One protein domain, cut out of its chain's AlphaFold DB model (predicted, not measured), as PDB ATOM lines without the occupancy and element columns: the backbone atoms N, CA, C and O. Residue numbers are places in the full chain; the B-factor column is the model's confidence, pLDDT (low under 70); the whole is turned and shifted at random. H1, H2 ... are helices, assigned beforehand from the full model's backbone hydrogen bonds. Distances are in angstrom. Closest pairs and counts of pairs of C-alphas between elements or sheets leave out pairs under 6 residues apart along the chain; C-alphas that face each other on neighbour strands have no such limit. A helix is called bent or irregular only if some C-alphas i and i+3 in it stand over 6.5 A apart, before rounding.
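This is residues 62 to 223 of the 347 residues of an uncharacterized protein of Deltaproteobacteria bacterium (UniProt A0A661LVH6). Look for short helices set crosswise about one helix in the middle, H7: the helical hairpin of H1 and H2 makes one end of the longest axis, and H10 reaches out to the other end. H4 and H5, joined by a loop, lie to one side of H7, H9 crosses near another side, and H3 lies at the rim with the loop of residues 96 to 108. The printed part has 162 residues with ten named helices, H1 to H10 in order along the chain, and no named strand; the class is all helix. It is compact, with a radius of gyration of the C-alphas of 15.7 A and spans of 51 by 38 by 30 A.

Start with H1, residues 62 to 74, and H2, residues 82 to 95: this hairpin touches closest at the C-alphas of Ser 65 and Ala 95, 4.8 A, and runs opposite ways at 36 degrees, only just a steep tilt. H3, residues 109 to 115, and H5, residues 140 to 151, are near each other. Residues 125 to 128 of H4, residues 122 to 133, touch H5, with C-alphas 128 and 146 closest at 7.4 A. Go on to H7, residues 169 to 182, the hub. It touches H6, residues 158 to 161, closest at C-alphas 169 and 160, 5.0 A. It only just touches H5, with 3 pairs of C-alphas within 8 A, closest at 177 and 150, 6.9 A. It only just touches H10, residues 207 to 222, also with 3 pairs, closest at 181 and 213, 6.1 A, at a steep tilt of 64 degrees. H8, residues 188 to 191, touches H10, closest at C-alphas 188 and 217, 5.6 A. H9, residues 193 to 200, is close to H7 but not clearly touching, about perpendicular at 80 degrees. In H2, H3, H5 and H7 every O i to N i+4 pair is within hydrogen-bond range; the counts are 8 of 9 in H1, 3 of 8 in H4, with 6 of 9 O i to N i+3 pairs, 2 of 4 in H9 and 8 of 12 in H10, and H6 and H8 are too short for such a pair.

Find C-alpha 62 at (-23.487, -10.040, -22.743), where H1 begins; H1 and H2 are each 19.8 A long. H7 runs 20.1 A from C-alpha 169 at (-10.253, -1.537, -12.076). H10 runs 23.6 A to C-alpha 222 at (19.371, -5.033, 5.172). H9 is irregular, and H4 and H10 only just: C-alphas 194 and 197 are 7.2 A apart, 127 and 130 6.9 A, 210 and 213 7.0 A.

The two C-alphas farthest apart, those of Ile 62 and Ala 223, are 51.5 A apart. The printed part has no cut, and the link from H2 to H3 is long. Mean pLDDT of the printed part is 87.2; residues 132 to 138 are under 70.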
ATOM      1  N   ILE A  62     -22.072 -10.370 -22.499       89.25
ATOM      2  CA  ILE A  62     -23.487 -10.040 -22.743       89.25
ATOM      3  C   ILE A  62     -24.306 -10.156 -21.449       89.25
ATOM      4  O   ILE A  62     -25.236  -9.380 -21.236       89.25
ATOM      5  N   ILE A  63     -23.953 -11.106 -20.580       90.81
ATOM      6  CA  ILE A  63     -24.612 -11.342 -19.291       90.81
ATOM      7  C   ILE A  63     -23.857 -10.626 -18.171       90.81
ATOM      8  O   ILE A  63     -24.471  -9.961 -17.335       90.81
ATOM      9  N   THR A  64     -22.527 -10.735 -18.151       93.06
ATOM     10  CA  THR A  64     -21.723 -10.233 -17.030       93.06
ATOM     11  C   THR A  64     -21.582  -8.717 -17.009       93.06
ATOM     12  O   THR A  64     -21.524  -8.160 -15.920       93.06
ATOM     13  N   SER A  65     -21.622  -8.015 -18.150       93.81
ATOM     14  CA  SER A  65     -21.522  -6.542 -18.152       93.81
ATOM     15  C   SER A  65     -22.752  -5.865 -17.529       93.81
ATOM     16  O   SER A  65     -22.572  -5.055 -16.620       93.81
ATOM     17  N   PRO A  66     -24.008  -6.194 -17.917       94.25
ATOM     18  CA  PRO A  66     -25.184  -5.657 -17.228       94.25
ATOM     19  C   PRO A  66     -25.216  -6.024 -15.742       94.25
ATOM     20  O   PRO A  66     -25.590  -5.197 -14.913       94.25
ATOM     21  N   LEU A  67     -24.802  -7.248 -15.395       94.38
ATOM     22  CA  LEU A  67     -24.760  -7.681 -14.003       94.38
ATOM     23  C   LEU A  67     -23.696  -6.917 -13.206       94.38
ATOM     24  O   LEU A  67     -23.981  -6.502 -12.091       94.38
ATOM     25  N   SER A  68     -22.513  -6.675 -13.776       94.44
ATOM     26  CA  SER A  68     -21.456  -5.872 -13.153       94.44
ATOM     27  C   SER A  68     -21.947  -4.453 -12.864       94.44
ATOM     28  O   SER A  68     -21.816  -3.986 -11.735       94.44
ATOM     29  N   LEU A  69     -22.618  -3.808 -13.824       93.81
ATOM     30  CA  LEU A  69     -23.229  -2.489 -13.627       93.81
ATOM     31  C   LEU A  69     -24.271  -2.486 -12.499       93.81
ATOM     32  O   LEU A  69     -24.275  -1.583 -11.663       93.81
ATOM     33  N   LEU A  70     -25.141  -3.501 -12.452       94.25
ATOM     34  CA  LEU A  70     -26.134  -3.638 -11.385       94.25
ATOM     35  C   LEU A  70     -25.463  -3.840 -10.028       94.25
ATOM     36  O   LEU A  70     -25.783  -3.124  -9.085       94.25
ATOM     37  N   VAL A  71     -24.514  -4.769  -9.932       93.19
ATOM     38  CA  VAL A  71     -23.795  -5.084  -8.693       93.19
ATOM     39  C   VAL A  71     -23.044  -3.858  -8.176       93.19
ATOM     40  O   VAL A  71     -23.156  -3.539  -6.993       93.19
ATOM     41  N   ASN A  72     -22.368  -3.116  -9.055       90.06
ATOM     42  CA  ASN A  72     -21.679  -1.874  -8.703       90.06
ATOM     43  C   ASN A  72     -22.617  -0.771  -8.197       90.06
ATOM     44  O   ASN A  72     -22.186   0.092  -7.438       90.06
ATOM     45  N   SER A  73     -23.903  -0.806  -8.558       89.12
ATOM     46  CA  SER A  73     -24.883   0.161  -8.048       89.12
ATOM     47  C   SER A  73     -25.378  -0.136  -6.625       89.12
ATOM     48  O   SER A  73     -25.864   0.772  -5.953       89.12
ATOM     49  N   VAL A  74     -25.276  -1.389  -6.159       89.06
ATOM     50  CA  VAL A  74     -25.822  -1.828  -4.858       89.06
ATOM     51  C   VAL A  74     -24.766  -2.233  -3.837       89.06
ATOM     52  O   VAL A  74     -25.000  -2.093  -2.637       89.06
ATOM     53  N   MET A  75     -23.620  -2.746  -4.278       87.81
ATOM     54  CA  MET A  75     -22.552  -3.169  -3.383       87.81
ATOM     55  C   MET A  75     -21.636  -2.000  -3.036       87.81
ATOM     56  O   MET A  75     -21.162  -1.281  -3.908       87.81
ATOM     57  N   ASN A  76     -21.343  -1.855  -1.745       78.44
ATOM     58  CA  ASN A  76     -20.360  -0.902  -1.237       78.44
ATOM     59  C   ASN A  76     -19.174  -1.674  -0.642       78.44
ATOM     60  O   ASN A  76     -19.396  -2.580   0.165       78.44
ATOM     61  N   GLY A  77     -17.945  -1.309  -1.018       72.62
ATOM     62  CA  GLY A  77     -16.714  -1.940  -0.535       72.62
ATOM     63  C   GLY A  77     -16.539  -1.912   0.989       72.62
ATOM     64  O   GLY A  77     -15.999  -2.855   1.545       72.62
ATOM     65  N   GLU A  78     -17.068  -0.903   1.690       74.56
ATOM     66  CA  GLU A  78     -16.930  -0.786   3.155       74.56
ATOM     67  C   GLU A  78     -17.926  -1.651   3.941       74.56
ATOM     68  O   GLU A  78     -17.677  -2.026   5.084       74.56
ATOM     69  N   LYS A  79     -19.098  -1.926   3.357       82.94
ATOM     70  CA  LYS A  79     -20.227  -2.571   4.057       82.94
ATOM     71  C   LYS A  79     -20.465  -4.011   3.626       82.94
ATOM     72  O   LYS A  79     -21.232  -4.721   4.274       82.94
ATOM     73  N   SER A  80     -19.887  -4.415   2.502       86.44
ATOM     74  CA  SER A  80     -20.103  -5.742   1.938       86.44
ATOM     75  C   SER A  80     -19.174  -6.755   2.586       86.44
ATOM     76  O   SER A  80     -18.020  -6.457   2.878       86.44
ATOM     77  N   ASP A  81     -19.671  -7.976   2.764       88.38
ATOM     78  CA  ASP A  81     -18.845  -9.093   3.212       88.38
ATOM     79  C   ASP A  81     -17.672  -9.333   2.231       88.38
ATOM     80  O   ASP A  81     -17.890  -9.269   1.012       88.38
ATOM     81  N   PRO A  82     -16.452  -9.641   2.713       84.25
ATOM     82  CA  PRO A  82     -15.304  -9.932   1.853       84.25
ATOM     83  C   PRO A  82     -15.569 -11.001   0.781       84.25
ATOM     84  O   PRO A  82     -15.072 -10.882  -0.339       84.25
ATOM     85  N   ALA A  83     -16.389 -12.018   1.071       87.69
ATOM     86  CA  ALA A  83     -16.756 -13.044   0.095       87.69
ATOM     87  C   ALA A  83     -17.618 -12.482  -1.048       87.69
ATOM     88  O   ALA A  83     -17.472 -12.879  -2.210       87.69
ATOM     89  N   ASN A  84     -18.483 -11.511  -0.744       90.25
ATOM     90  CA  ASN A  84     -19.266 -10.820  -1.763       90.25
ATOM     91  C   ASN A  84     -18.353  -9.954  -2.635       90.25
ATOM     92  O   ASN A  84     -18.505  -9.959  -3.854       90.25
ATOM     93  N   ILE A  85     -17.389  -9.245  -2.036       87.12
ATOM     94  CA  ILE A  85     -16.412  -8.428  -2.774       87.12
ATOM     95  C   ILE A  85     -15.598  -9.306  -3.732       87.12
ATOM     96  O   ILE A  85     -15.478  -8.978  -4.910       87.12
ATOM     97  N   ALA A  86     -15.126 -10.467  -3.276       86.56
ATOM     98  CA  ALA A  86     -14.428 -11.421  -4.137       86.56
ATOM     99  C   ALA A  86     -15.313 -11.917  -5.298       86.56
ATOM    100  O   ALA A  86     -14.863 -12.006  -6.440       86.56
ATOM    101  N   THR A  87     -16.597 -12.184  -5.032       89.62
ATOM    102  CA  THR A  87     -17.569 -12.598  -6.062       89.62
ATOM    103  C   THR A  87     -17.812 -11.488  -7.090       89.62
ATOM    104  O   THR A  87     -17.842 -11.748  -8.292       89.62
ATOM    105  N   LYS A  88     -17.937 -10.238  -6.631       90.69
ATOM    106  CA  LYS A  88     -18.028  -9.050  -7.484       90.69
ATOM    107  C   LYS A  88     -16.794  -8.925  -8.382       90.69
ATOM    108  O   LYS A  88     -16.952  -8.756  -9.585       90.69
ATOM    109  N   GLN A  89     -15.591  -9.047  -7.827       89.00
ATOM    110  CA  GLN A  89     -14.342  -8.947  -8.590       89.00
ATOM    111  C   GLN A  89     -14.214 -10.057  -9.644       89.00
ATOM    112  O   GLN A  89     -13.763  -9.797 -10.758       89.00
ATOM    113  N   ALA A  90     -14.654 -11.281  -9.335       87.75
ATOM    114  CA  ALA A  90     -14.710 -12.371 -10.311       87.75
ATOM    115  C   ALA A  90     -15.695 -12.068 -11.456       87.75
ATOM    116  O   ALA A  90     -15.362 -12.237 -12.626       87.75
ATOM    117  N   LEU A  91     -16.879 -11.542 -11.134       90.06
ATOM    118  CA  LEU A  91     -17.850 -11.098 -12.136       90.06
ATOM    119  C   LEU A  91     -17.295  -9.971 -13.022       90.06
ATOM    120  O   LEU A  91     -17.477  -9.983 -14.236       90.06
ATOM    121  N   GLU A  92     -16.635  -8.986 -12.418       90.94
ATOM    122  CA  GLU A  92     -15.981  -7.883 -13.120       90.94
ATOM    123  C   GLU A  92     -14.872  -8.373 -14.054       90.94
ATOM    124  O   GLU A  92     -14.707  -7.856 -15.161       90.94
ATOM    125  N   PHE A  93     -14.147  -9.409 -13.636       88.19
ATOM    126  CA  PHE A  93     -13.164 -10.075 -14.471       88.19
ATOM    127  C   PHE A  93     -13.804 -10.664 -15.736       88.19
ATOM    128  O   PHE A  93     -13.359 -10.375 -16.850       88.19
ATOM    129  N   ASP A  94     -14.904 -11.399 -15.574       88.25
ATOM    130  CA  ASP A  94     -15.660 -11.997 -16.677       88.25
ATOM    131  C   ASP A  94     -16.404 -10.965 -17.545       88.25
ATOM    132  O   ASP A  94     -16.769 -11.245 -18.689       88.25
ATOM    133  N   ALA A  95     -16.654  -9.762 -17.023       91.94
ATOM    134  CA  ALA A  95     -17.243  -8.652 -17.772       91.94
ATOM    135  C   ALA A  95     -16.237  -7.965 -18.713       91.94
ATOM    136  O   ALA A  95     -16.632  -7.224 -19.619       91.94
ATOM    137  N   CYS A  96     -14.932  -8.193 -18.536       91.19
ATOM    138  CA  CYS A  96     -13.912  -7.541 -19.344       91.19
ATOM    139  C   CYS A  96     -13.955  -8.014 -20.808       91.19
ATOM    140  O   CYS A  96     -13.595  -9.137 -21.150       91.19
ATOM    141  N   MET A  97     -14.308  -7.100 -21.714       90.75
ATOM    142  CA  MET A  97     -14.306  -7.352 -23.163       90.75
ATOM    143  C   MET A  97     -12.929  -7.172 -23.820       90.75
ATOM    144  O   MET A  97     -12.785  -7.391 -25.022       90.75
ATOM    145  N   HIS A  98     -11.924  -6.727 -23.059       91.75
ATOM    146  CA  HIS A  98     -10.620  -6.316 -23.581       91.75
ATOM    147  C   HIS A  98     -10.722  -5.242 -24.690       91.75
ATOM    148  O   HIS A  98     -10.070  -5.318 -25.731       91.75
ATOM    149  N   CYS A  99     -11.579  -4.235 -24.485       93.25
ATOM    150  CA  CYS A  99     -11.816  -3.168 -25.464       93.25
ATOM    151  C   CYS A  99     -10.707  -2.100 -25.511       93.25
ATOM    152  O   CYS A  99     -10.733  -1.241 -26.387       93.25
ATOM    153  N   GLY A 100      -9.766  -2.109 -24.557       94.94
ATOM    154  CA  GLY A 100      -8.633  -1.180 -24.521       94.94
ATOM    155  C   GLY A 100      -8.962   0.261 -24.108       94.94
ATOM    156  O   GLY A 100      -8.057   1.092 -24.056       94.94
ATOM    157  N   ASN A 101     -10.213   0.596 -23.765       96.25
ATOM    158  CA  ASN A 101     -10.555   1.978 -23.394       96.25
ATOM    159  C   ASN A 101      -9.824   2.441 -22.121       96.25
ATOM    160  O   ASN A 101      -9.335   3.566 -22.052       96.25
ATOM    161  N   CYS A 102      -9.691   1.549 -21.136       96.62
ATOM    162  CA  CYS A 102      -8.893   1.790 -19.936       96.62
ATOM    163  C   CYS A 102      -7.399   1.964 -20.260       96.62
ATOM    164  O   CYS A 102      -6.744   2.817 -19.665       96.62
ATOM    165  N   THR A 103      -6.876   1.206 -21.226       96.38
ATOM    166  CA  THR A 103      -5.480   1.279 -21.678       96.38
ATOM    167  C   THR A 103      -5.176   2.622 -22.331       96.38
ATOM    168  O   THR A 103      -4.253   3.310 -21.904       96.38
ATOM    169  N   ASN A 104      -6.034   3.076 -23.247       95.44
ATOM    170  CA  ASN A 104      -5.894   4.368 -23.932       95.44
ATOM    171  C   ASN A 104      -5.971   5.588 -22.996       95.44
ATOM    172  O   ASN A 104      -5.685   6.712 -23.404       95.44
ATOM    173  N   ARG A 105      -6.418   5.391 -21.753       95.44
ATOM    174  CA  ARG A 105      -6.608   6.446 -20.749       95.44
ATOM    175  C   ARG A 105      -5.694   6.280 -19.537       95.44
ATOM    176  O   ARG A 105      -5.762   7.096 -18.616       95.44
ATOM    177  N   CYS A 106      -4.853   5.247 -19.526       95.25
ATOM    178  CA  CYS A 106      -3.941   4.974 -18.431       95.25
ATOM    179  C   CYS A 106      -2.831   6.032 -18.383       95.25
ATOM    180  O   CYS A 106      -2.111   6.232 -19.359       95.25
ATOM    181  N   SER A 107      -2.639   6.665 -17.222       93.56
ATOM    182  CA  SER A 107      -1.566   7.652 -17.009       93.56
ATOM    183  C   SER A 107      -0.158   7.068 -17.167       93.56
ATOM    184  O   SER A 107       0.803   7.816 -17.300       93.56
ATOM    185  N   LEU A 108      -0.030   5.739 -17.156       93.19
ATOM    186  CA  LEU A 108       1.243   5.029 -17.260       93.19
ATOM    187  C   LEU A 108       1.578   4.553 -18.670       93.19
ATOM    188  O   LEU A 108       2.561   3.836 -18.839       93.19
ATOM    189  N   GLY A 109       0.817   4.976 -19.686       92.88
ATOM    190  CA  GLY A 109       1.143   4.674 -21.084       92.88
ATOM    191  C   GLY A 109       2.584   5.058 -21.452       92.88
ATOM    192  O   GLY A 109       3.273   4.292 -22.114       92.88
ATOM    193  N   VAL A 110       3.092   6.170 -20.911       92.56
ATOM    194  CA  VAL A 110       4.487   6.606 -21.103       92.56
ATOM    195  C   VAL A 110       5.521   5.631 -20.522       92.56
ATOM    196  O   VAL A 110       6.586   5.438 -21.106       92.56
ATOM    197  N   LEU A 111       5.228   4.981 -19.389       90.94
ATOM    198  CA  LEU A 111       6.129   3.972 -18.823       90.94
ATOM    199  C   LEU A 111       6.116   2.699 -19.663       90.94
ATOM    200  O   LEU A 111       7.167   2.096 -19.858       90.94
ATOM    201  N   PHE A 112       4.955   2.323 -20.203       93.19
ATOM    202  CA  PHE A 112       4.868   1.224 -21.160       93.19
ATOM    203  C   PHE A 112       5.721   1.489 -22.407       93.19
ATOM    204  O   PHE A 112       6.493   0.618 -22.792       93.19
ATOM    205  N   GLU A 113       5.659   2.690 -22.990       92.00
ATOM    206  CA  GLU A 113       6.490   3.050 -24.150       92.00
ATOM    207  C   GLU A 113       7.992   2.932 -23.862       92.00
ATOM    208  O   GLU A 113       8.768   2.588 -24.752       92.00
ATOM    209  N   ARG A 114       8.409   3.183 -22.615       92.94
ATOM    210  CA  ARG A 114       9.815   3.090 -22.212       92.94
ATOM    211  C   ARG A 114      10.262   1.682 -21.814       92.94
ATOM    212  O   ARG A 114      11.396   1.316 -22.102       92.94
ATOM    213  N   MET A 115       9.417   0.923 -21.122       90.50
ATOM    214  CA  MET A 115       9.775  -0.383 -20.552       90.50
ATOM    215  C   MET A 115       9.346  -1.569 -21.421       90.50
ATOM    216  O   MET A 115       9.832  -2.675 -21.221       90.50
ATOM    217  N   GLY A 116       8.394  -1.380 -22.338       91.81
ATOM    218  CA  GLY A 116       7.817  -2.453 -23.155       91.81
ATOM    219  C   GLY A 116       6.979  -3.477 -22.373       91.81
ATOM    220  O   GLY A 116       6.527  -4.467 -22.947       91.81
ATOM    221  N   ASN A 117       6.742  -3.264 -21.075       92.12
ATOM    222  CA  ASN A 117       6.018  -4.205 -20.227       92.12
ATOM    223  C   ASN A 117       4.496  -4.026 -20.353       92.12
ATOM    224  O   ASN A 117       3.903  -3.129 -19.748       92.12
ATOM    225  N   VAL A 118       3.847  -4.918 -21.108       92.12
ATOM    226  CA  VAL A 118       2.392  -4.896 -21.350       92.12
ATOM    227  C   VAL A 118       1.558  -4.995 -20.072       92.12
ATOM    228  O   VAL A 118       0.442  -4.486 -20.041       92.12
ATOM    229  N   ASN A 119       2.099  -5.574 -18.992       91.81
ATOM    230  CA  ASN A 119       1.401  -5.659 -17.711       91.81
ATOM    231  C   ASN A 119       1.244  -4.295 -17.032       91.81
ATOM    232  O   ASN A 119       0.583  -4.225 -16.010       91.81
ATOM    233  N   ILE A 120       1.816  -3.204 -17.547       93.00
ATOM    234  CA  ILE A 120       1.520  -1.848 -17.057       93.00
ATOM    235  C   ILE A 120       0.094  -1.434 -17.449       93.00
ATOM    236  O   ILE A 120      -0.602  -0.753 -16.689       93.00
ATOM    237  N   LEU A 121      -0.351  -1.854 -18.634       94.81
ATOM    238  CA  LEU A 121      -1.598  -1.408 -19.230       94.81
ATOM    239  C   LEU A 121      -2.784  -2.213 -18.671       94.81
ATOM    240  O   LEU A 121      -2.714  -3.437 -18.585       94.81
ATOM    241  N   PRO A 122      -3.886  -1.562 -18.266       94.75
ATOM    242  CA  PRO A 122      -4.967  -2.217 -17.537       94.75
ATOM    243  C   PRO A 122      -5.697  -3.297 -18.344       94.75
ATOM    244  O   PRO A 122      -5.999  -4.343 -17.780       94.75
ATOM    245  N   SER A 123      -5.984  -3.086 -19.635       93.81
ATOM    246  CA  SER A 123      -6.688  -4.097 -20.443       93.81
ATOM    247  C   SER A 123      -5.839  -5.359 -20.589       93.81
ATOM    248  O   SER A 123      -6.325  -6.466 -20.377       93.81
ATOM    249  N   GLU A 124      -4.556  -5.185 -20.891       92.38
ATOM    250  CA  GLU A 124      -3.582  -6.253 -21.087       92.38
ATOM    251  C   GLU A 124      -3.295  -6.986 -19.769       92.38
ATOM    252  O   GLU A 124      -3.302  -8.217 -19.733       92.38
ATOM    253  N   LYS A 125      -3.153  -6.242 -18.663       91.00
ATOM    254  CA  LYS A 125      -3.001  -6.776 -17.300       91.00
ATOM    255  C   LYS A 125      -4.167  -7.672 -16.884       91.00
ATOM    256  O   LYS A 125      -3.952  -8.677 -16.210       91.00
ATOM    257  N   MET A 126      -5.397  -7.381 -17.324       89.50
ATOM    258  CA  MET A 126      -6.524  -8.294 -17.074       89.50
ATOM    259  C   MET A 126      -6.243  -9.698 -17.627       89.50
ATOM    260  O   MET A 126      -6.674 -10.678 -17.039       89.50
ATOM    261  N   GLN A 127      -5.485  -9.854 -18.714       84.56
ATOM    262  CA  GLN A 127      -5.209 -11.184 -19.269       84.56
ATOM    263  C   GLN A 127      -4.166 -11.990 -18.478       84.56
ATOM    264  O   GLN A 127      -4.147 -13.223 -18.562       84.56
ATOM    265  N   SER A 128      -3.265 -11.331 -17.746       79.44
ATOM    266  CA  SER A 128      -2.239 -12.007 -16.937       79.44
ATOM    267  C   SER A 128      -2.744 -12.371 -15.539       79.44
ATOM    268  O   SER A 128      -2.318 -13.379 -14.975       79.44
ATOM    269  N   LEU A 129      -3.729 -11.633 -15.022       76.56
ATOM    270  CA  LEU A 129      -4.254 -11.785 -13.665       76.56
ATOM    271  C   LEU A 129      -4.746 -13.208 -13.292       76.56
ATOM    272  O   LEU A 129      -4.374 -13.685 -12.219       76.56
ATOM    273  N   PRO A 130      -5.495 -13.961 -14.127       75.31
ATOM    274  CA  PRO A 130      -5.955 -15.307 -13.757       75.31
ATOM    275  C   PRO A 130      -4.825 -16.297 -13.503       75.31
ATOM    276  O   PRO A 130      -4.961 -17.200 -12.676       75.31
ATOM    277  N   ARG A 131      -3.704 -16.152 -14.220       70.38
ATOM    278  CA  ARG A 131      -2.540 -17.034 -14.066       70.38
ATOM    279  C   ARG A 131      -1.903 -16.840 -12.696       70.38
ATOM    280  O   ARG A 131      -1.641 -17.819 -12.008       70.38
ATOM    281  N   VAL A 132      -1.805 -15.584 -12.269       69.19
ATOM    282  CA  VAL A 132      -1.355 -15.202 -10.929       69.19
ATOM    283  C   VAL A 132      -2.318 -15.739  -9.875       69.19
ATOM    284  O   VAL A 132      -1.903 -16.470  -8.980       69.19
ATOM    285  N   ILE A 133      -3.617 -15.447  -9.992       68.56
ATOM    286  CA  ILE A 133      -4.618 -15.835  -8.985       68.56
ATOM    287  C   ILE A 133      -4.675 -17.356  -8.812       68.56
ATOM    288  O   ILE A 133      -4.637 -17.834  -7.682       68.56
ATOM    289  N   SER A 134      -4.688 -18.115  -9.912       69.50
ATOM    290  CA  SER A 134      -4.789 -19.583  -9.887       69.50
ATOM    291  C   SER A 134      -3.543 -20.307  -9.362       69.50
ATOM    292  O   SER A 134      -3.578 -21.528  -9.223       69.50
ATOM    293  N   GLY A 135      -2.448 -19.588  -9.080       63.81
ATOM    294  CA  GLY A 135      -1.210 -20.182  -8.568       63.81
ATOM    295  C   GLY A 135      -0.547 -21.146  -9.555       63.81
ATOM    296  O   GLY A 135       0.260 -21.981  -9.150       63.81
ATOM    297  N   ARG A 136      -0.897 -21.070 -10.847       65.38
ATOM    298  CA  ARG A 136      -0.173 -21.803 -11.890       65.38
ATOM    299  C   ARG A 136       1.259 -21.280 -11.909       65.38
ATOM    300  O   ARG A 136       1.445 -20.068 -11.879       65.38
ATOM    301  N   GLN A 137       2.239 -22.187 -11.946       56.66
ATOM    302  CA  GLN A 137       3.655 -21.822 -12.014       56.66
ATOM    303  C   GLN A 137       3.881 -20.894 -13.212       56.66
ATOM    304  O   GLN A 137       3.783 -21.318 -14.363       56.66
ATOM    305  N   THR A 138       4.115 -19.621 -12.921       63.75
ATOM    306  CA  THR A 138       4.686 -18.645 -13.845       63.75
ATOM    307  C   THR A 138       6.196 -18.716 -13.718       63.75
ATOM    308  O   THR A 138       6.712 -18.890 -12.615       63.75
ATOM    309  N   ASP A 139       6.884 -18.588 -14.847       75.50
ATOM    310  CA  ASP A 139       8.329 -18.383 -14.870       75.50
ATOM    311  C   ASP A 139       8.715 -17.178 -13.988       75.50
ATOM    312  O   ASP A 139       7.940 -16.223 -13.880       75.50
ATOM    313  N   GLU A 140       9.886 -17.212 -13.346       74.06
ATOM    314  CA  GLU A 140      10.319 -16.144 -12.427       74.06
ATOM    315  C   GLU A 140      10.395 -14.787 -13.145       74.06
ATOM    316  O   GLU A 140       9.940 -13.773 -12.608       74.06
ATOM    317  N   GLY A 141      10.854 -14.775 -14.402       77.94
ATOM    318  CA  GLY A 141      10.880 -13.570 -15.230       77.94
ATOM    319  C   GLY A 141       9.483 -13.050 -15.585       77.94
ATOM    320  O   GLY A 141       9.236 -11.842 -15.561       77.94
ATOM    321  N   GLU A 142       8.530 -13.942 -15.865       80.38
ATOM    322  CA  GLU A 142       7.141 -13.554 -16.139       80.38
ATOM    323  C   GLU A 142       6.463 -12.972 -14.892       80.38
ATOM    324  O   GLU A 142       5.746 -11.970 -14.981       80.38
ATOM    325  N   LEU A 143       6.714 -13.564 -13.724       80.31
ATOM    326  CA  LEU A 143       6.211 -13.051 -12.459       80.31
ATOM    327  C   LEU A 143       6.760 -11.651 -12.170       80.31
ATOM    328  O   LEU A 143       5.979 -10.770 -11.814       80.31
ATOM    329  N   GLN A 144       8.055 -11.414 -12.396       80.00
ATOM    330  CA  GLN A 144       8.652 -10.092 -12.211       80.00
ATOM    331  C   GLN A 144       8.010  -9.037 -13.123       80.00
ATOM    332  O   GLN A 144       7.633  -7.965 -12.656       80.00
ATOM    333  N   LEU A 145       7.771  -9.356 -14.402       86.38
ATOM    334  CA  LEU A 145       7.066  -8.449 -15.316       86.38
ATOM    335  C   LEU A 145       5.649  -8.118 -14.826       86.38
ATOM    336  O   LEU A 145       5.172  -6.992 -14.990       86.38
ATOM    337  N   ILE A 146       4.952  -9.082 -14.231       85.62
ATOM    338  CA  ILE A 146       3.629  -8.846 -13.652       85.62
ATOM    339  C   ILE A 146       3.732  -7.945 -12.419       85.62
ATOM    340  O   ILE A 146       2.927  -7.018 -12.300       85.62
ATOM    341  N   LEU A 147       4.696  -8.189 -11.528       81.94
ATOM    342  CA  LEU A 147       4.944  -7.371 -10.338       81.94
ATOM    343  C   LEU A 147       5.230  -5.921 -10.749       81.94
ATOM    344  O   LEU A 147       4.458  -5.028 -10.389       81.94
ATOM    345  N   ASP A 148       6.213  -5.696 -11.622       82.12
ATOM    346  CA  ASP A 148       6.581  -4.370 -12.131       82.12
ATOM    347  C   ASP A 148       5.369  -3.638 -12.730       82.12
ATOM    348  O   ASP A 148       5.055  -2.498 -12.378       82.12
ATOM    349  N   GLY A 149       4.613  -4.315 -13.602       86.56
ATOM    350  CA  GLY A 149       3.423  -3.740 -14.229       86.56
ATOM    351  C   GLY A 149       2.304  -3.433 -13.230       86.56
ATOM    352  O   GLY A 149       1.512  -2.499 -13.411       86.56
ATOM    353  N   THR A 150       2.237  -4.191 -12.137       85.88
ATOM    354  CA  THR A 150       1.225  -4.043 -11.096       85.88
ATOM    355  C   THR A 150       1.554  -2.901 -10.149       85.88
ATOM    356  O   THR A 150       0.669  -2.081  -9.894       85.88
ATOM    357  N   TYR A 151       2.790  -2.790  -9.666       84.88
ATOM    358  CA  TYR A 151       3.180  -1.810  -8.647       84.88
ATOM    359  C   TYR A 151       3.435  -0.405  -9.183       84.88
ATOM    360  O   TYR A 151       3.238   0.563  -8.453       84.88
ATOM    361  N   LEU A 152       3.704  -0.260 -10.481       87.88
ATOM    362  CA  LEU A 152       3.800   1.063 -11.098       87.88
ATOM    363  C   LEU A 152       2.456   1.810 -11.153       87.88
ATOM    364  O   LEU A 152       2.467   3.035 -11.236       87.88
ATOM    365  N   CYS A 153       1.307   1.112 -11.077       89.25
ATOM    366  CA  CYS A 153      -0.028   1.740 -11.058       89.25
ATOM    367  C   CYS A 153      -0.123   2.865 -10.003       89.25
ATOM    368  O   CYS A 153       0.105   2.662  -8.815       89.25
ATOM    369  N   THR A 154      -0.495   4.069 -10.429       89.19
ATOM    370  CA  THR A 154      -0.573   5.234  -9.531       89.19
ATOM    371  C   THR A 154      -1.898   5.326  -8.780       89.19
ATOM    372  O   THR A 154      -2.112   6.326  -8.107       89.19
ATOM    373  N   ASN A 155      -2.814   4.363  -8.967       91.06
ATOM    374  CA  ASN A 155      -4.186   4.412  -8.441       91.06
ATOM    375  C   ASN A 155      -4.843   5.785  -8.693       91.06
ATOM    376  O   ASN A 155      -5.228   6.506  -7.781       91.06
ATOM    377  N   CYS A 156      -4.859   6.204  -9.964       92.25
ATOM    378  CA  CYS A 156      -5.444   7.488 -10.369       92.25
ATOM    379  C   CYS A 156      -6.923   7.386 -10.774       92.25
ATOM    380  O   CYS A 156      -7.436   8.329 -11.370       92.25
ATOM    381  N   HIS A 157      -7.561   6.231 -10.555       94.00
ATOM    382  CA  HIS A 157      -8.952   5.910 -10.894       94.00
ATOM    383  C   HIS A 157      -9.399   6.029 -12.375       94.00
ATOM    384  O   HIS A 157     -10.409   5.445 -12.763       94.00
ATOM    385  N   ARG A 158      -8.627   6.663 -13.272       95.81
ATOM    386  CA  ARG A 158      -9.018   6.919 -14.679       95.81
ATOM    387  C   ARG A 158      -9.514   5.693 -15.440       95.81
ATOM    388  O   ARG A 158     -10.404   5.811 -16.273       95.81
ATOM    389  N   CYS A 159      -8.906   4.531 -15.206       95.75
ATOM    390  CA  CYS A 159      -9.296   3.290 -15.867       95.75
ATOM    391  C   CYS A 159     -10.687   2.801 -15.437       95.75
ATOM    392  O   CYS A 159     -11.390   2.236 -16.272       95.75
ATOM    393  N   THR A 160     -11.075   3.037 -14.179       95.19
ATOM    394  CA  THR A 160     -12.407   2.713 -13.658       95.19
ATOM    395  C   THR A 160     -13.454   3.606 -14.319       95.19
ATOM    396  O   THR A 160     -14.409   3.099 -14.901       95.19
ATOM    397  N   ASP A 161     -13.224   4.923 -14.336       95.62
ATOM    398  CA  ASP A 161     -14.197   5.904 -14.851       95.62
ATOM    399  C   ASP A 161     -14.567   5.699 -16.323       95.62
ATOM    400  O   ASP A 161     -15.676   6.007 -16.754       95.62
ATOM    401  N   VAL A 162     -13.627   5.195 -17.122       96.62
ATOM    402  CA  VAL A 162     -13.823   5.020 -18.565       96.62
ATOM    403  C   VAL A 162     -14.297   3.617 -18.937       96.62
ATOM    404  O   VAL A 162     -14.477   3.332 -20.122       96.62
ATOM    405  N   CYS A 163     -14.470   2.707 -17.977       95.69
ATOM    406  CA  CYS A 163     -14.850   1.337 -18.286       95.69
ATOM    407  C   CYS A 163     -16.337   1.245 -18.682       95.69
ATOM    408  O   CYS A 163     -17.207   1.455 -17.838       95.69
ATOM    409  N   PRO A 164     -16.675   0.856 -19.929       94.81
ATOM    410  CA  PRO A 164     -18.074   0.773 -20.360       94.81
ATOM    411  C   PRO A 164     -18.847  -0.375 -19.690       94.81
ATOM    412  O   PRO A 164     -20.071  -0.348 -19.663       94.81
ATOM    413  N   ALA A 165     -18.140  -1.377 -19.159       94.56
ATOM    414  CA  ALA A 165     -18.728  -2.475 -18.395       94.56
ATOM    415  C   ALA A 165     -18.880  -2.144 -16.897       94.56
ATOM    416  O   ALA A 165     -19.354  -2.982 -16.141       94.56
ATOM    417  N   GLY A 166     -18.465  -0.946 -16.462       93.69
ATOM    418  CA  GLY A 166     -18.568  -0.510 -15.069       93.69
ATOM    419  C   GLY A 166     -17.592  -1.178 -14.105       93.69
ATOM    420  O   GLY A 166     -17.807  -1.088 -12.907       93.69
ATOM    421  N   ILE A 167     -16.544  -1.845 -14.596       94.38
ATOM    422  CA  ILE A 167     -15.567  -2.551 -13.752       94.38
ATOM    423  C   ILE A 167     -14.758  -1.558 -12.909       94.38
ATOM    424  O   ILE A 167     -14.124  -0.655 -13.469       94.38
ATOM    425  N   ASN A 168     -14.685  -1.785 -11.595       92.88
ATOM    426  CA  ASN A 168     -13.795  -1.034 -10.714       92.88
ATOM    427  C   ASN A 168     -12.344  -1.538 -10.785       92.88
ATOM    428  O   ASN A 168     -11.856  -2.272  -9.925       92.88
ATOM    429  N   LEU A 169     -11.634  -1.122 -11.833       93.31
ATOM    430  CA  LEU A 169     -10.253  -1.537 -12.076       93.31
ATOM    431  C   LEU A 169      -9.288  -1.079 -10.975       93.31
ATOM    432  O   LEU A 169      -8.368  -1.818 -10.648       93.31
ATOM    433  N   GLU A 170      -9.472   0.105 -10.389       91.62
ATOM    434  CA  GLU A 170      -8.622   0.568  -9.284       91.62
ATOM    435  C   GLU A 170      -8.687  -0.362  -8.063       91.62
ATOM    436  O   GLU A 170      -7.639  -0.757  -7.545       91.62
ATOM    437  N   GLU A 171      -9.896  -0.741  -7.644       88.94
ATOM    438  CA  GLU A 171     -10.122  -1.678  -6.537       88.94
ATOM    439  C   GLU A 171      -9.543  -3.061  -6.861       88.94
ATOM    440  O   GLU A 171      -8.876  -3.668  -6.023       88.94
ATOM    441  N   LEU A 172      -9.715  -3.524  -8.103       89.19
ATOM    442  CA  LEU A 172      -9.141  -4.784  -8.567       89.19
ATOM    443  C   LEU A 172      -7.604  -4.771  -8.517       89.19
ATOM    444  O   LEU A 172      -6.990  -5.727  -8.043       89.19
ATOM    445  N   TRP A 173      -6.963  -3.682  -8.958       89.69
ATOM    446  CA  TRP A 173      -5.503  -3.534  -8.895       89.69
ATOM    447  C   TRP A 173      -4.987  -3.434  -7.468       89.69
ATOM    448  O   TRP A 173      -3.922  -3.972  -7.168       89.69
ATOM    449  N   PHE A 174      -5.730  -2.774  -6.585       88.50
ATOM    450  CA  PHE A 174      -5.395  -2.724  -5.173       88.50
ATOM    451  C   PHE A 174      -5.468  -4.117  -4.527       88.50
ATOM    452  O   PHE A 174      -4.487  -4.569  -3.940       88.50
ATOM    453  N   ALA A 175      -6.569  -4.846  -4.726       85.81
ATOM    454  CA  ALA A 175      -6.732  -6.204  -4.208       85.81
ATOM    455  C   ALA A 175      -5.676  -7.175  -4.765       85.81
ATOM    456  O   ALA A 175      -5.118  -7.987  -4.024       85.81
ATOM    457  N   MET A 176      -5.348  -7.056  -6.055       83.88
ATOM    458  CA  MET A 176      -4.285  -7.834  -6.695       83.88
ATOM    459  C   MET A 176      -2.934  -7.630  -5.996       83.88
ATOM    460  O   MET A 176      -2.245  -8.608  -5.707       83.88
ATOM    461  N   ARG A 177      -2.557  -6.380  -5.702       86.94
ATOM    462  CA  ARG A 177      -1.303  -6.059  -4.999       86.94
ATOM    463  C   ARG A 177      -1.251  -6.677  -3.614       86.94
ATOM    464  O   ARG A 177      -0.249  -7.300  -3.274       86.94
ATOM    465  N   GLU A 178      -2.326  -6.538  -2.841       86.06
ATOM    466  CA  GLU A 178      -2.376  -7.107  -1.495       86.06
ATOM    467  C   GLU A 178      -2.286  -8.639  -1.529       86.06
ATOM    468  O   GLU A 178      -1.563  -9.225  -0.722       86.06
ATOM    469  N   ASN A 179      -2.915  -9.301  -2.509       83.31
ATOM    470  CA  ASN A 179      -2.767 -10.749  -2.673       83.31
ATOM    471  C   ASN A 179      -1.328 -11.156  -3.023       83.31
ATOM    472  O   ASN A 179      -0.846 -12.175  -2.533       83.31
ATOM    473  N   LEU A 180      -0.632 -10.370  -3.847       82.19
ATOM    474  CA  LEU A 180       0.768 -10.619  -4.194       82.19
ATOM    475  C   LEU A 180       1.697 -10.453  -2.985       82.19
ATOM    476  O   LEU A 180       2.567 -11.296  -2.771       82.19
ATOM    477  N   PHE A 181       1.469  -9.447  -2.135       82.19
ATOM    478  CA  PHE A 181       2.244  -9.274  -0.902       82.19
ATOM    479  C   PHE A 181       2.079 -10.437   0.073       82.19
ATOM    480  O   PHE A 181       3.049 -10.872   0.693       82.19
ATOM    481  N   GLN A 182       0.868 -10.986   0.180       80.06
ATOM    482  CA  GLN A 182       0.599 -12.151   1.028       80.06
ATOM    483  C   GLN A 182       1.347 -13.415   0.573       80.06
ATOM    484  O   GLN A 182       1.516 -14.337   1.367       80.06
ATOM    485  N   ARG A 183       1.826 -13.464  -0.677       80.00
ATOM    486  CA  ARG A 183       2.628 -14.580  -1.207       80.00
ATOM    487  C   ARG A 183       4.125 -14.455  -0.912       80.00
ATOM    488  O   ARG A 183       4.873 -15.365  -1.250       80.00
ATOM    489  N   GLY A 184       4.561 -13.372  -0.264       78.81
ATOM    490  CA  GLY A 184       5.935 -13.219   0.218       78.81
ATOM    491  C   GLY A 184       6.951 -12.761  -0.830       78.81
ATOM    492  O   GLY A 184       8.150 -12.858  -0.580       78.81
ATOM    493  N   HIS A 185       6.509 -12.244  -1.980       77.38
ATOM    494  CA  HIS A 185       7.417 -11.597  -2.930       77.38
ATOM    495  C   HIS A 185       7.809 -10.204  -2.405       77.38
ATOM    496  O   HIS A 185       6.915  -9.401  -2.116       77.38
ATOM    497  N   PRO A 186       9.113  -9.904  -2.236       78.88
ATOM    498  CA  PRO A 186       9.550  -8.590  -1.788       78.88
ATOM    499  C   PRO A 186       9.311  -7.560  -2.892       78.88
ATOM    500  O   PRO A 186       9.738  -7.753  -4.025       78.88
ATOM    501  N   GLU A 187       8.666  -6.449  -2.545       85.19
ATOM    502  CA  GLU A 187       8.418  -5.347  -3.471       85.19
ATOM    503  C   GLU A 187       8.949  -4.039  -2.888       85.19
ATOM    504  O   GLU A 187       8.406  -3.494  -1.923       85.19
ATOM    505  N   PHE A 188      10.022  -3.519  -3.477       86.69
ATOM    506  CA  PHE A 188      10.736  -2.367  -2.930       86.69
ATOM    507  C   PHE A 188      10.034  -1.039  -3.197       86.69
ATOM    508  O   PHE A 188      10.204  -0.094  -2.424       86.69
ATOM    509  N   SER A 189       9.186  -0.956  -4.229       83.38
ATOM    510  CA  SER A 189       8.405   0.259  -4.483       83.38
ATOM    511  C   SER A 189       7.428   0.585  -3.344       83.38
ATOM    512  O   SER A 189       7.022   1.745  -3.210       83.38
ATOM    513  N   LEU A 190       7.154  -0.366  -2.437       87.06
ATOM    514  CA  LEU A 190       6.445  -0.113  -1.181       87.06
ATOM    515  C   LEU A 190       7.129   0.919  -0.271       87.06
ATOM    516  O   LEU A 190       6.456   1.606   0.498       87.06
ATOM    517  N   LEU A 191       8.454   1.042  -0.351       87.38
ATOM    518  CA  LEU A 191       9.252   1.985   0.438       87.38
ATOM    519  C   LEU A 191       9.352   3.375  -0.222       87.38
ATOM    520  O   LEU A 191      10.095   4.245   0.235       87.38
ATOM    521  N   SER A 192       8.607   3.582  -1.309       82.75
ATOM    522  CA  SER A 192       8.541   4.822  -2.079       82.75
ATOM    523  C   SER A 192       7.131   5.432  -2.027       82.75
ATOM    524  O   SER A 192       6.191   4.767  -1.586       82.75
ATOM    525  N   PRO A 193       6.926   6.656  -2.549       77.69
ATOM    526  CA  PRO A 193       5.593   7.248  -2.675       77.69
ATOM    527  C   PRO A 193       4.576   6.415  -3.477       77.69
ATOM    528  O   PRO A 193       3.384   6.691  -3.395       77.69
ATOM    529  N   LEU A 194       4.992   5.385  -4.225       78.56
ATOM    530  CA  LEU A 194       4.065   4.469  -4.906       78.56
ATOM    531  C   LEU A 194       3.184   3.668  -3.928       78.56
ATOM    532  O   LEU A 194       2.101   3.222  -4.306       78.56
ATOM    533  N   SER A 195       3.572   3.551  -2.653       84.88
ATOM    534  CA  SER A 195       2.713   2.996  -1.598       84.88
ATOM    535  C   SER A 195       1.730   3.999  -0.995       84.88
ATOM    536  O   SER A 195       0.949   3.621  -0.123       84.88
ATOM    537  N   PHE A 196       1.708   5.256  -1.455       86.19
ATOM    538  CA  PHE A 196       0.854   6.300  -0.882       86.19
ATOM    539  C   PHE A 196      -0.625   5.905  -0.868       86.19
ATOM    540  O   PHE A 196      -1.275   6.009   0.169       86.19
ATOM    541  N   TYR A 197      -1.139   5.367  -1.979       88.88
ATOM    542  CA  TYR A 197      -2.521   4.887  -2.042       88.88
ATOM    543  C   TYR A 197      -2.784   3.764  -1.028       88.88
ATOM    544  O   TYR A 197      -3.793   3.780  -0.333       88.88
ATOM    545  N   ARG A 198      -1.840   2.827  -0.864       89.88
ATOM    546  CA  ARG A 198      -1.932   1.775   0.160       89.88
ATOM    547  C   ARG A 198      -1.965   2.353   1.577       89.88
ATOM    548  O   ARG A 198      -2.700   1.850   2.419       89.88
ATOM    549  N   GLY A 199      -1.203   3.417   1.826       89.38
ATOM    550  CA  GLY A 199      -1.234   4.164   3.081       89.38
ATOM    551  C   GLY A 199      -2.573   4.859   3.339       89.38
ATOM    552  O   GLY A 199      -3.065   4.806   4.463       89.38
ATOM    553  N   LEU A 200      -3.192   5.451   2.311       89.88
ATOM    554  CA  LEU A 200      -4.546   6.015   2.408       89.88
ATOM    555  C   LEU A 200      -5.598   4.938   2.698       89.88
ATOM    556  O   LEU A 200      -6.526   5.172   3.464       89.88
ATOM    557  N   MET A 201      -5.422   3.744   2.133       89.25
ATOM    558  CA  MET A 201      -6.319   2.604   2.328       89.25
ATOM    559  C   MET A 201      -6.006   1.784   3.585       89.25
ATOM    560  O   MET A 201      -6.542   0.689   3.741       89.25
ATOM    561  N   ARG A 202      -5.163   2.284   4.501       88.94
ATOM    562  CA  ARG A 202      -4.691   1.539   5.680       88.94
ATOM    563  C   ARG A 202      -5.817   0.911   6.500       88.94
ATOM    564  O   ARG A 202      -5.666  -0.229   6.923       88.94
ATOM    565  N   ASP A 203      -6.923   1.621   6.694       87.25
ATOM    566  CA  ASP A 203      -8.046   1.141   7.510       87.25
ATOM    567  C   ASP A 203      -8.803  -0.036   6.864       87.25
ATOM    568  O   ASP A 203      -9.501  -0.777   7.551       87.25
ATOM    569  N   HIS A 204      -8.620  -0.252   5.557       84.06
ATOM    570  CA  HIS A 204      -9.187  -1.377   4.808       84.06
ATOM    571  C   HIS A 204      -8.266  -2.606   4.794       84.06
ATOM    572  O   HIS A 204      -8.650  -3.663   4.294       84.06
ATOM    573  N   ILE A 205      -7.046  -2.486   5.323       86.56
ATOM    574  CA  ILE A 205      -6.062  -3.566   5.380       86.56
ATOM    575  C   ILE A 205      -6.022  -4.101   6.818       86.56
ATOM    576  O   ILE A 205      -5.860  -3.312   7.752       86.56
ATOM    577  N   PRO A 206      -6.105  -5.428   7.040       85.50
ATOM    578  CA  PRO A 206      -5.951  -5.993   8.375       85.50
ATOM    579  C   PRO A 206      -4.640  -5.515   9.031       85.50
ATOM    580  O   PRO A 206      -3.592  -5.576   8.379       85.50
ATOM    581  N   PRO A 207      -4.643  -5.080  10.310       82.75
ATOM    582  CA  PRO A 207      -3.466  -4.484  10.950       82.75
ATOM    583  C   PRO A 207      -2.193  -5.336  10.853       82.75
ATOM    584  O   PRO A 207      -1.110  -4.805  10.592       82.75
ATOM    585  N   GLU A 208      -2.341  -6.657  10.977       82.19
ATOM    586  CA  GLU A 208      -1.246  -7.634  10.881       82.19
ATOM    587  C   GLU A 208      -0.626  -7.704   9.473       82.19
ATOM    588  O   GLU A 208       0.560  -7.978   9.311       82.19
ATOM    589  N   GLN A 209      -1.412  -7.410   8.434       86.00
ATOM    590  CA  GLN A 209      -0.997  -7.492   7.030       86.00
ATOM    591  C   GLN A 209      -0.436  -6.166   6.500       86.00
ATOM    592  O   GLN A 209       0.218  -6.129   5.455       86.00
ATOM    593  N   TYR A 210      -0.641  -5.056   7.216       88.69
ATOM    594  CA  TYR A 210      -0.141  -3.757   6.777       88.69
ATOM    595  C   TYR A 210       1.390  -3.670   6.856       88.69
ATOM    596  O   TYR A 210       2.037  -3.264   5.890       88.69
ATOM    597  N   LYS A 211       1.973  -4.046   8.003       88.12
ATOM    598  CA  LYS A 211       3.412  -3.873   8.269       88.12
ATOM    599  C   LYS A 211       4.287  -4.949   7.630       88.12
ATOM    600  O   LYS A 211       5.392  -4.627   7.205       88.12
ATOM    601  N   GLY A 212       3.806  -6.191   7.549       89.06
ATOM    602  CA  GLY A 212       4.596  -7.343   7.093       89.06
ATOM    603  C   GLY A 212       5.360  -7.110   5.781       89.06
ATOM    604  O   GLY A 212       6.578  -7.271   5.774       89.06
ATOM    605  N   PRO A 213       4.705  -6.646   4.699       89.50
ATOM    606  CA  PRO A 213       5.377  -6.408   3.418       89.50
ATOM    607  C   PRO A 213       6.459  -5.318   3.474       89.50
ATOM    608  O   PRO A 213       7.488  -5.430   2.812       89.50
ATOM    609  N   LEU A 214       6.262  -4.279   4.297       89.06
ATOM    610  CA  LEU A 214       7.247  -3.207   4.490       89.06
ATOM    611  C   LEU A 214       8.487  -3.719   5.224       89.06
ATOM    612  O   LEU A 214       9.607  -3.376   4.848       89.06
ATOM    613  N   VAL A 215       8.281  -4.535   6.260       89.50
ATOM    614  CA  VAL A 215       9.365  -5.170   7.017       89.50
ATOM    615  C   VAL A 215      10.134  -6.127   6.113       89.50
ATOM    616  O   VAL A 215      11.345  -6.002   6.013       89.50
ATOM    617  N   LEU A 216       9.438  -6.978   5.353       89.75
ATOM    618  CA  LEU A 216      10.058  -7.899   4.398       89.75
ATOM    619  C   LEU A 216      10.954  -7.175   3.380       89.75
ATOM    620  O   LEU A 216      12.081  -7.603   3.135       89.75
ATOM    621  N   ALA A 217      10.474  -6.073   2.796       89.38
ATOM    622  CA  ALA A 217      11.257  -5.284   1.849       89.38
ATOM    623  C   ALA A 217      12.523  -4.699   2.502       89.38
ATOM    624  O   ALA A 217      13.611  -4.805   1.934       89.38
ATOM    625  N   ARG A 218      12.401  -4.128   3.710       89.31
ATOM    626  CA  ARG A 218      13.538  -3.573   4.467       89.31
ATOM    627  C   ARG A 218      14.542  -4.647   4.861       89.31
ATOM    628  O   ARG A 218      15.732  -4.468   4.629       89.31
ATOM    629  N   ASP A 219      14.069  -5.767   5.393       89.12
ATOM    630  CA  ASP A 219      14.909  -6.884   5.822       89.12
ATOM    631  C   ASP A 219      15.681  -7.474   4.645       89.12
ATOM    632  O   ASP A 219      16.847  -7.833   4.791       89.12
ATOM    633  N   ARG A 220      15.073  -7.523   3.452       88.75
ATOM    634  CA  ARG A 220      15.749  -8.012   2.246       88.75
ATOM    635  C   ARG A 220      16.892  -7.104   1.796       88.75
ATOM    636  O   ARG A 220      17.906  -7.629   1.336       88.75
ATOM    637  N   ILE A 221      16.739  -5.786   1.941       88.31
ATOM    638  CA  ILE A 221      17.798  -4.797   1.684       88.31
ATOM    639  C   ILE A 221      18.879  -4.884   2.767       88.31
ATOM    640  O   ILE A 221      20.067  -4.952   2.467       88.31
ATOM    641  N   ALA A 222      18.468  -4.950   4.033       87.00
ATOM    642  CA  ALA A 222      19.371  -5.033   5.172       87.00
ATOM    643  C   ALA A 222      20.025  -6.418   5.337       87.00
ATOM    644  O   ALA A 222      20.905  -6.581   6.181       87.00
ATOM    645  N   ALA A 223      19.618  -7.439   4.575       86.19
ATOM    646  CA  ALA A 223      20.134  -8.806   4.669       86.19
ATOM    647  C   ALA A 223      21.666  -8.847   4.554       86.19
ATOM    648  O   ALA A 223      22.319  -9.463   5.396       86.19
TER     649      ALA A 223